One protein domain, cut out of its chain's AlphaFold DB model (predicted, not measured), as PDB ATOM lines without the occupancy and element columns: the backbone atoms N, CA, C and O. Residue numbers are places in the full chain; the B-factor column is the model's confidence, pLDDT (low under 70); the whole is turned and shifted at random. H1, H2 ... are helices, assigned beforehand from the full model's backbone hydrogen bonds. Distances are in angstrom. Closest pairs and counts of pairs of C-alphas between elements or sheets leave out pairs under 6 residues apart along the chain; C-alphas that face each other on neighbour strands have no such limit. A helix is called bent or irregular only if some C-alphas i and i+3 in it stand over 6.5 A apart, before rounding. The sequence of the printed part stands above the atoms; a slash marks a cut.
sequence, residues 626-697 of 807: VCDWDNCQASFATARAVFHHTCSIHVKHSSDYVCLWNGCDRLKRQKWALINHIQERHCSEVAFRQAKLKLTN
ATOM      1  N   VAL A 626      73.145   3.778  61.683       84.06
ATOM      2  CA  VAL A 626      74.245   4.499  62.349       84.06
ATOM      3  C   VAL A 626      74.298   5.961  61.902       84.06
ATOM      4  O   VAL A 626      74.177   6.263  60.716       84.06
ATOM      5  N   CYS A 627      74.479   6.876  62.853       88.94
ATOM      6  CA  CYS A 627      74.704   8.296  62.594       88.94
ATOM      7  C   CYS A 627      76.146   8.531  62.123       88.94
ATOM      8  O   CYS A 627      77.085   8.261  62.865       88.94
ATOM      9  N   ASP A 628      76.326   9.088  60.925       84.81
ATOM     10  CA  ASP A 628      77.651   9.407  60.363       84.81
ATOM     11  C   ASP A 628      77.873  10.931  60.245       84.81
ATOM     12  O   ASP A 628      78.604  11.441  59.392       84.81
ATOM     13  N   TRP A 629      77.193  11.681  61.116       87.38
ATOM     14  CA  TRP A 629      77.389  13.113  61.291       87.38
ATOM     15  C   TRP A 629      78.677  13.368  62.068       87.38
ATOM     16  O   TRP A 629      78.764  12.981  63.229       87.38
ATOM     17  N   ASP A 630      79.667  14.009  61.443       83.88
ATOM     18  CA  ASP A 630      80.965  14.338  62.052       83.88
ATOM     19  C   ASP A 630      81.590  13.172  62.851       83.88
ATOM     20  O   ASP A 630      82.071  13.333  63.969       83.88
ATOM     21  N   ASN A 631      81.533  11.958  62.288       76.94
ATOM     22  CA  ASN A 631      81.996  10.716  62.921       76.94
ATOM     23  C   ASN A 631      81.311  10.355  64.259       76.94
ATOM     24  O   ASN A 631      81.924   9.703  65.102       76.94
ATOM     25  N   CYS A 632      80.044  10.729  64.461       84.12
ATOM     26  CA  CYS A 632      79.302  10.430  65.692       84.12
ATOM     27  C   CYS A 632      79.152   8.923  65.990       84.12
ATOM     28  O   CYS A 632      79.221   8.523  67.149       84.12
ATOM     29  N   GLN A 633      78.953   8.084  64.968       83.88
ATOM     30  CA  GLN A 633      78.863   6.613  65.044       83.88
ATOM     31  C   GLN A 633      77.830   6.041  66.041       83.88
ATOM     32  O   GLN A 633      77.864   4.855  66.372       83.88
ATOM     33  N   ALA A 634      76.869   6.843  66.509       82.94
ATOM     34  CA  ALA A 634      75.785   6.363  67.363       82.94
ATOM     35  C   ALA A 634      74.848   5.427  66.577       82.94
ATOM     36  O   ALA A 634      74.430   5.758  65.466       82.94
ATOM     37  N   SER A 635      74.514   4.265  67.152       83.06
ATOM     38  CA  SER A 635      73.692   3.231  66.508       83.06
ATOM     39  C   SER A 635      72.283   3.160  67.100       83.06
ATOM     40  O   SER A 635      72.089   3.352  68.301       83.06
ATOM     41  N   PHE A 636      71.291   2.906  66.248       84.94
ATOM     42  CA  PHE A 636      69.874   2.981  66.589       84.94
ATOM     43  C   PHE A 636      69.069   1.864  65.924       84.94
ATOM     44  O   PHE A 636      69.430   1.347  64.867       84.94
ATOM     45  N   ALA A 637      67.922   1.529  66.520       76.50
ATOM     46  CA  ALA A 637      67.026   0.495  66.002       76.50
ATOM     47  C   ALA A 637      66.264   0.911  64.728       76.50
ATOM     48  O   ALA A 637      65.819   0.043  63.984       76.50
ATOM     49  N   THR A 638      66.097   2.215  64.464       79.94
ATOM     50  CA  THR A 638      65.325   2.721  63.315       79.94
ATOM     51  C   THR A 638      65.960   3.964  62.685       79.94
ATOM     52  O   THR A 638      66.561   4.788  63.377       79.94
ATOM     53  N   ALA A 639      65.751   4.164  61.378       77.06
ATOM     54  CA  ALA A 639      66.170   5.376  60.661       77.06
ATOM     55  C   ALA A 639      65.582   6.668  61.271       77.06
ATOM     56  O   ALA A 639      66.247   7.705  61.329       77.06
ATOM     57  N   ARG A 640      64.348   6.595  61.793       80.69
ATOM     58  CA  ARG A 640      63.674   7.714  62.473       80.69
ATOM     59  C   ARG A 640      64.364   8.093  63.785       80.69
ATOM     60  O   ARG A 640      64.444   9.281  64.093       80.69
ATOM     61  N   ALA A 641      64.890   7.117  64.525       78.81
ATOM     62  CA  ALA A 641      65.669   7.377  65.732       78.81
ATOM     63  C   ALA A 641      67.002   8.074  65.409       78.81
ATOM     64  O   ALA A 641      67.357   9.026  66.105       78.81
ATOM     65  N   VAL A 642      67.672   7.702  64.307       85.38
ATOM     66  CA  VAL A 642      68.858   8.436  63.821       85.38
ATOM     67  C   VAL A 642      68.496   9.879  63.475       85.38
ATOM     68  O   VAL A 642      69.160  10.799  63.937       85.38
ATOM     69  N   PHE A 643      67.404  10.096  62.733       83.94
ATOM     70  CA  PHE A 643      66.933  11.440  62.381       83.94
ATOM     71  C   PHE A 643      66.665  12.315  63.612       83.94
ATOM     72  O   PHE A 643      67.106  13.465  63.673       83.94
ATOM     73  N   HIS A 644      65.958  11.767  64.605       81.44
ATOM     74  CA  HIS A 644      65.662  12.466  65.852       81.44
ATOM     75  C   HIS A 644      66.947  12.821  66.612       81.44
ATOM     76  O   HIS A 644      67.108  13.952  67.075       81.44
ATOM     77  N   HIS A 645      67.893  11.886  66.694       85.75
ATOM     78  CA  HIS A 645      69.216  12.118  67.267       85.75
ATOM     79  C   HIS A 645      69.977  13.231  66.526       85.75
ATOM     80  O   HIS A 645      70.441  14.179  67.159       85.75
ATOM     81  N   THR A 646      70.040  13.190  65.191       86.25
ATOM     82  CA  THR A 646      70.741  14.212  64.403       86.25
ATOM     83  C   THR A 646      70.115  15.594  64.584       86.25
ATOM     84  O   THR A 646      70.837  16.577  64.743       86.25
ATOM     85  N   CYS A 647      68.785  15.694  64.639       83.88
ATOM     86  CA  CYS A 647      68.110  16.973  64.860       83.88
ATOM     87  C   CYS A 647      68.326  17.523  66.280       83.88
ATOM     88  O   CYS A 647      68.578  18.716  66.452       83.88
ATOM     89  N   SER A 648      68.236  16.663  67.297       78.38
ATOM     90  CA  SER A 648      68.300  17.068  68.708       78.38
ATOM     91  C   SER A 648      69.715  17.357  69.207       78.38
ATOM     92  O   SER A 648      69.877  18.258  70.030       78.38
ATOM     93  N   ILE A 649      70.722  16.640  68.700       82.00
ATOM     94  CA  ILE A 649      72.119  16.775  69.132       82.00
ATOM     95  C   ILE A 649      72.924  17.617  68.141       82.00
ATOM     96  O   ILE A 649      73.592  18.564  68.535       82.00
ATOM     97  N   HIS A 650      72.861  17.323  66.847       83.44
ATOM     98  CA  HIS A 650      73.771  17.958  65.895       83.44
ATOM     99  C   HIS A 650      73.224  19.264  65.317       83.44
ATOM    100  O   HIS A 650      73.907  20.287  65.350       83.44
ATOM    101  N   VAL A 651      71.976  19.268  64.842       79.69
ATOM    102  CA  VAL A 651      71.360  20.465  64.240       79.69
ATOM    103  C   VAL A 651      71.083  21.542  65.288       79.69
ATOM    104  O   VAL A 651      71.241  22.728  65.009       79.69
ATOM    105  N   LYS A 652      70.714  21.151  66.515       71.69
ATOM    106  CA  LYS A 652      70.497  22.089  67.630       71.69
ATOM    107  C   LYS A 652      71.763  22.867  68.010       71.69
ATOM    108  O   LYS A 652      71.655  24.011  68.443       71.69
ATOM    109  N   HIS A 653      72.941  22.261  67.845       64.44
ATOM    110  CA  HIS A 653      74.231  22.849  68.215       64.44
ATOM    111  C   HIS A 653      75.046  23.371  67.016       64.44
ATOM    112  O   HIS A 653      76.103  23.966  67.218       64.44
ATOM    113  N   SER A 654      74.571  23.208  65.775       65.12
ATOM    114  CA  SER A 654      75.254  23.737  64.591       65.12
ATOM    115  C   SER A 654      74.976  25.234  64.413       65.12
ATOM    116  O   SER A 654      73.879  25.611  64.005       65.12
ATOM    117  N   SER A 655      75.967  26.093  64.670       56.66
ATOM    118  CA  SER A 655      75.843  27.554  64.515       56.66
ATOM    119  C   SER A 655      75.716  28.013  63.057       56.66
ATOM    120  O   SER A 655      75.115  29.050  62.783       56.66
ATOM    121  N   ASP A 656      76.246  27.228  62.114       64.81
ATOM    122  CA  ASP A 656      76.370  27.639  60.710       64.81
ATOM    123  C   ASP A 656      75.321  27.019  59.777       64.81
ATOM    124  O   ASP A 656      75.309  27.338  58.588       64.81
ATOM    125  N   TYR A 657      74.434  26.158  60.295       78.19
ATOM    126  CA  TYR A 657      73.428  25.412  59.522       78.19
ATOM    127  C   TYR A 657      74.005  24.722  58.265       78.19
ATOM    128  O   TYR A 657      73.423  24.733  57.174       78.19
ATOM    129  N   VAL A 658      75.178  24.109  58.430       82.00
ATOM    130  CA  VAL A 658      75.870  23.308  57.414       82.00
ATOM    131  C   VAL A 658      75.736  21.830  57.769       82.00
ATOM    132  O   VAL A 658      75.880  21.447  58.928       82.00
ATOM    133  N   CYS A 659      75.478  20.989  56.770       86.50
ATOM    134  CA  CYS A 659      75.474  19.542  56.952       86.50
ATOM    135  C   CYS A 659      76.910  19.029  57.143       86.50
ATOM    136  O   CYS A 659      77.759  19.253  56.278       86.50
ATOM    137  N   LEU A 660      77.177  18.344  58.259       84.38
ATOM    138  CA  LEU A 660      78.485  17.738  58.561       84.38
ATOM    139  C   LEU A 660      78.467  16.211  58.419       84.38
ATOM    140  O   LEU A 660      79.332  15.521  58.951       84.38
ATOM    141  N   TRP A 661      77.489  15.673  57.695       86.69
ATOM    142  CA  TRP A 661      77.471  14.259  57.345       86.69
ATOM    143  C   TRP A 661      78.654  13.923  56.432       86.69
ATOM    144  O   TRP A 661      78.939  14.657  55.476       86.69
ATOM    145  N   ASN A 662      79.353  12.825  56.716       78.88
ATOM    146  CA  ASN A 662      80.544  12.437  55.966       78.88
ATOM    147  C   ASN A 662      80.248  12.289  54.461       78.88
ATOM    148  O   ASN A 662      79.310  11.613  54.041       78.88
ATOM    149  N   GLY A 663      81.047  12.967  53.628       72.88
ATOM    150  CA  GLY A 663      80.885  12.971  52.168       72.88
ATOM    151  C   GLY A 663      79.723  13.818  51.630       72.88
ATOM    152  O   GLY A 663      79.407  13.716  50.444       72.88
ATOM    153  N   CYS A 664      79.086  14.648  52.463       83.94
ATOM    154  CA  CYS A 664      77.991  15.524  52.054       83.94
ATOM    155  C   CYS A 664      78.452  16.936  51.636       83.94
ATOM    156  O   CYS A 664      79.566  17.374  51.935       83.94
ATOM    157  N   ASP A 665      77.586  17.662  50.926       76.56
ATOM    158  CA  ASP A 665      77.843  19.019  50.463       76.56
ATOM    159  C   ASP A 665      77.706  20.042  51.604       76.56
ATOM    160  O   ASP A 665      76.647  20.235  52.212       76.56
ATOM    161  N   ARG A 666      78.798  20.769  51.859       81.56
ATOM    162  CA  ARG A 666      78.897  21.788  52.917       81.56
ATOM    163  C   ARG A 666      78.248  23.118  52.515       81.56
ATOM    164  O   ARG A 666      78.798  24.191  52.744       81.56
ATOM    165  N   LEU A 667      77.080  23.046  51.880       75.94
ATOM    166  CA  LEU A 667      76.273  24.216  51.555       75.94
ATOM    167  C   LEU A 667      75.554  24.707  52.814       75.94
ATOM    168  O   LEU A 667      74.903  23.924  53.516       75.94
ATOM    169  N   LYS A 668      75.650  26.013  53.068       73.00
ATOM    170  CA  LYS A 668      74.901  26.697  54.124       73.00
ATOM    171  C   LYS A 668      73.415  26.728  53.764       73.00
ATOM    172  O   LYS A 668      73.055  27.150  52.665       73.00
ATOM    173  N   ARG A 669      72.560  26.257  54.673       78.88
ATOM    174  CA  ARG A 669      71.103  26.138  54.486       78.88
ATOM    175  C   ARG A 669      70.362  26.858  55.608       78.88
ATOM    176  O   ARG A 669      70.934  27.117  56.654       78.88
ATOM    177  N   GLN A 670      69.082  27.163  55.405       75.94
ATOM    178  CA  GLN A 670      68.201  27.543  56.514       75.94
ATOM    179  C   GLN A 670      67.831  26.305  57.343       75.94
ATOM    180  O   GLN A 670      67.844  25.191  56.816       75.94
ATOM    181  N   LYS A 671      67.475  26.484  58.624       74.62
ATOM    182  CA  LYS A 671      67.227  25.392  59.590       74.62
ATOM    183  C   LYS A 671      66.320  24.281  59.043       74.62
ATOM    184  O   LYS A 671      66.706  23.115  59.064       74.62
ATOM    185  N   TRP A 672      65.158  24.628  58.488       71.38
ATOM    186  CA  TRP A 672      64.218  23.634  57.954       71.38
ATOM    187  C   TRP A 672      64.694  22.977  56.658       71.38
ATOM    188  O   TRP A 672      64.492  21.780  56.468       71.38
ATOM    189  N   ALA A 673      65.418  23.709  55.811       71.75
ATOM    190  CA  ALA A 673      66.050  23.135  54.627       71.75
ATOM    191  C   ALA A 673      67.175  22.152  54.995       71.75
ATOM    192  O   ALA A 673      67.353  21.143  54.315       71.75
ATOM    193  N   LEU A 674      67.921  22.417  56.075       79.88
ATOM    194  CA  LEU A 674      68.924  21.495  56.605       79.88
ATOM    195  C   LEU A 674      68.266  20.233  57.173       79.88
ATOM    196  O   LEU A 674      68.708  19.130  56.866       79.88
ATOM    197  N   ILE A 675      67.195  20.387  57.950       80.81
ATOM    198  CA  ILE A 675      66.452  19.259  58.529       80.81
ATOM    199  C   ILE A 675      65.850  18.385  57.424       80.81
ATOM    200  O   ILE A 675      66.038  17.171  57.453       80.81
ATOM    201  N   ASN A 676      65.228  18.986  56.406       78.25
ATOM    202  CA  ASN A 676      64.684  18.223  55.285       78.25
ATOM    203  C   ASN A 676      65.791  17.533  54.471       78.25
ATOM    204  O   ASN A 676      65.684  16.356  54.140       78.25
ATOM    205  N   HIS A 677      66.910  18.222  54.225       82.62
ATOM    206  CA  HIS A 677      68.080  17.619  53.588       82.62
ATOM    207  C   HIS A 677      68.580  16.386  54.356       82.62
ATOM    208  O   HIS A 677      68.837  15.355  53.740       82.62
ATOM    209  N   ILE A 678      68.696  16.472  55.685       85.44
ATOM    210  CA  ILE A 678      69.117  15.347  56.530       85.44
ATOM    211  C   ILE A 678      68.109  14.205  56.431       85.44
ATOM    212  O   ILE A 678      68.509  13.059  56.236       85.44
ATOM    213  N   GLN A 679      66.814  14.514  56.503       83.69
ATOM    214  CA  GLN A 679      65.749  13.520  56.406       83.69
ATOM    215  C   GLN A 679      65.780  12.767  55.073       83.69
ATOM    216  O   GLN A 679      65.707  11.542  55.058       83.69
ATOM    217  N   GLU A 680      65.904  13.485  53.958       78.00
ATOM    218  CA  GLU A 680      65.824  12.902  52.618       78.00
ATOM    219  C   GLU A 680      67.125  12.198  52.210       78.00
ATOM    220  O   GLU A 680      67.089  11.096  51.651       78.00
ATOM    221  N   ARG A 681      68.282  12.817  52.483       78.12
ATOM    222  CA  ARG A 681      69.583  12.352  51.976       78.12
ATOM    223  C   ARG A 681      70.292  11.359  52.879       78.12
ATOM    224  O   ARG A 681      71.034  10.538  52.347       78.12
ATOM    225  N   HIS A 682      70.070  11.431  54.190       82.88
ATOM    226  CA  HIS A 682      70.866  10.680  55.167       82.88
ATOM    227  C   HIS A 682      70.021   9.783  56.055       82.88
ATOM    228  O   HIS A 682      70.389   8.637  56.287       82.88
ATOM    229  N   CYS A 683      68.868  10.274  56.509       84.75
ATOM    230  CA  CYS A 683      68.013   9.560  57.451       84.75
ATOM    231  C   CYS A 683      66.776   8.911  56.809       84.75
ATOM    232  O   CYS A 683      65.836   8.549  57.518       84.75
ATOM    233  N   SER A 684      66.767   8.749  55.484       80.12
ATOM    234  CA  SER A 684      65.732   7.998  54.776       80.12
ATOM    235  C   SER A 684      66.085   6.512  54.719       80.12
ATOM    236  O   SER A 684      67.247   6.124  54.611       80.12
ATOM    237  N   GLU A 685      65.066   5.651  54.742       76.69
ATOM    238  CA  GLU A 685      65.241   4.194  54.653       76.69
ATOM    239  C   GLU A 685      66.011   3.785  53.381       76.69
ATOM    240  O   GLU A 685      66.827   2.863  53.377       76.69
ATOM    241  N   VAL A 686      65.801   4.530  52.291       76.31
ATOM    242  CA  VAL A 686      66.510   4.351  51.020       76.31
ATOM    243  C   VAL A 686      67.990   4.733  51.149       76.31
ATOM    244  O   VAL A 686      68.839   4.011  50.622       76.31
ATOM    245  N   ALA A 687      68.320   5.814  51.865       77.44
ATOM    246  CA  ALA A 687      69.701   6.245  52.084       77.44
ATOM    247  C   ALA A 687      70.510   5.202  52.872       77.44
ATOM    248  O   ALA A 687      71.606   4.829  52.445       77.44
ATOM    249  N   PHE A 688      69.946   4.649  53.952       80.00
ATOM    250  CA  PHE A 688      70.607   3.593  54.729       80.00
ATOM    251  C   PHE A 688      70.767   2.290  53.939       80.00
ATOM    252  O   PHE A 688      71.832   1.671  53.984       80.00
ATOM    253  N   ARG A 689      69.771   1.901  53.130       75.06
ATOM    254  CA  ARG A 689      69.904   0.749  52.219       75.06
ATOM    255  C   ARG A 689      71.013   0.957  51.190       75.06
ATOM    256  O   ARG A 689      71.795   0.041  50.947       75.06
ATOM    257  N   GLN A 690      71.133   2.155  50.616       71.81
ATOM    258  CA  GLN A 690      72.219   2.485  49.687       71.81
ATOM    259  C   GLN A 690      73.594   2.495  50.371       71.81
ATOM    260  O   GLN A 690      74.566   2.031  49.775       71.81
ATOM    261  N   ALA A 691      73.690   2.980  51.612       68.50
ATOM    262  CA  ALA A 691      74.922   2.934  52.400       68.50
ATOM    263  C   ALA A 691      75.346   1.487  52.714       68.50
ATOM    264  O   ALA A 691      76.511   1.133  52.535       68.50
ATOM    265  N   LYS A 692      74.389   0.619  53.070       67.06
ATOM    266  CA  LYS A 692      74.626  -0.813  53.316       67.06
ATOM    267  C   LYS A 692      75.077  -1.545  52.045       67.06
ATOM    268  O   LYS A 692      76.026  -2.317  52.098       67.06
ATOM    269  N   LEU A 693      74.493  -1.222  50.887       62.22
ATOM    270  CA  LEU A 693      74.909  -1.772  49.587       62.22
ATOM    271  C   LEU A 693      76.331  -1.351  49.172       62.22
ATOM    272  O   LEU A 693      77.038  -2.128  48.527       62.22
ATOM    273  N   LYS A 694      76.772  -0.144  49.552       60.28
ATOM    274  CA  LYS A 694      78.158   0.318  49.343       60.28
ATOM    275  C   LYS A 694      79.162  -0.409  50.244       60.28
ATOM    276  O   LYS A 694      80.300  -0.594  49.832       60.28
ATOM    277  N   LEU A 695      78.745  -0.845  51.434       56.97
ATOM    278  CA  LEU A 695      79.569  -1.642  52.352       56.97
ATOM    279  C   LEU A 695      79.667  -3.117  51.928       56.97
ATOM    280  O   LEU A 695      80.697  -3.746  52.153       56.97
ATOM    281  N   THR A 696      78.632  -3.667  51.285       54.78
ATOM    282  CA  THR A 696      78.622  -5.070  50.826       54.78
ATOM    283  C   THR A 696      79.335  -5.293  49.491       54.78
ATOM    284  O   THR A 696      79.690  -6.428  49.188       54.78
ATOM    285  N   ASN A 697      79.576  -4.234  48.709       45.28
ATOM    286  CA  ASN A 697      80.316  -4.289  47.446       45.28
ATOM    287  C   ASN A 697      81.563  -3.389  47.506       45.28
ATOM    288  O   ASN A 697      81.508  -2.241  47.055       45.28
TER     289      ASN A 697
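This is residues 626 to 697 of the 807 residues of the protein "Hypothetical protein" of Rotaria sp. Silwood2 (UniProt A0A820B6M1). Two helices, H1 and H2, lie side by side and run opposite ways as a helical hairpin, with two long loop stretches, residues 626 to 638 and 654 to 670, along one side of the pair and meeting each other near Trp 629 and Trp 661. A third helix, H3, turns off at the end of the pair where H1 begins and H2 ends, and its last residues, with Asn 697, stick out and add to the length. The printed part has 72 residues with three named helices, in the order H1, H2, H3, and no named strand; the class is all helix. It is compact, with a radius of gyration of the C-alphas of 11.6 A, yet elongated in outline, spanning 35 by 22 by 19 A.

Begin with H1, residues 639 to 653, the longest helix. Then look for H2, residues 671 to 681: H1 and H2 touch and form a helical hairpin, and their closest C-alphas, those of Phe 643 and Gln 679, are 6.4 A apart. Their lines stand at a shallow tilt of 32 degrees, opposite ways. Next find H3, residues 685 to 696, which is close to H1 but not clearly touching it; their closest C-alphas, those of Ala 639 and Glu 685, are 6.2 A apart. The lines of H1 and H3 are about perpendicular, at 82 degrees. H3 is also close to H2 but not clearly touching it, with the closest C-alphas, those of Arg 681 and Ala 687, 6.1 A apart. H2 and H3 run the same way at a steep tilt of 50 degrees. In H2 and H3 every O i to N i+4 pair is within hydrogen-bond range; in H1 it is 8 of 11.

Find C-alpha 639 at (66.170, 5.376, 60.661); from there H1 runs 20.7 A to C-alpha 653 at (74.231, 22.849, 68.215). H1 is neither bent nor irregular, but only just: C-alphas 648 and 651 are 6.4 A apart. H2 runs 15.3 A from C-alpha 671 to C-alpha 681. H3 runs 16.7 A from C-alpha 685 to C-alpha 696 at (78.622, -5.070, 50.826).

The two C-alphas farthest apart, those of Ser 655 and Asn 697, are 36.4 A from each other. The printed part has no cut. The link from H1 to H2 is long, 17 residues, and that from H2 to H3 is tight, 3 residues. Residues 692 to 697, of which 692 to 696 belong to H3, stand free. The mean pLDDT of the printed part is 77.4; look for values under 70 at residues 653 to 656 and 691 to 697.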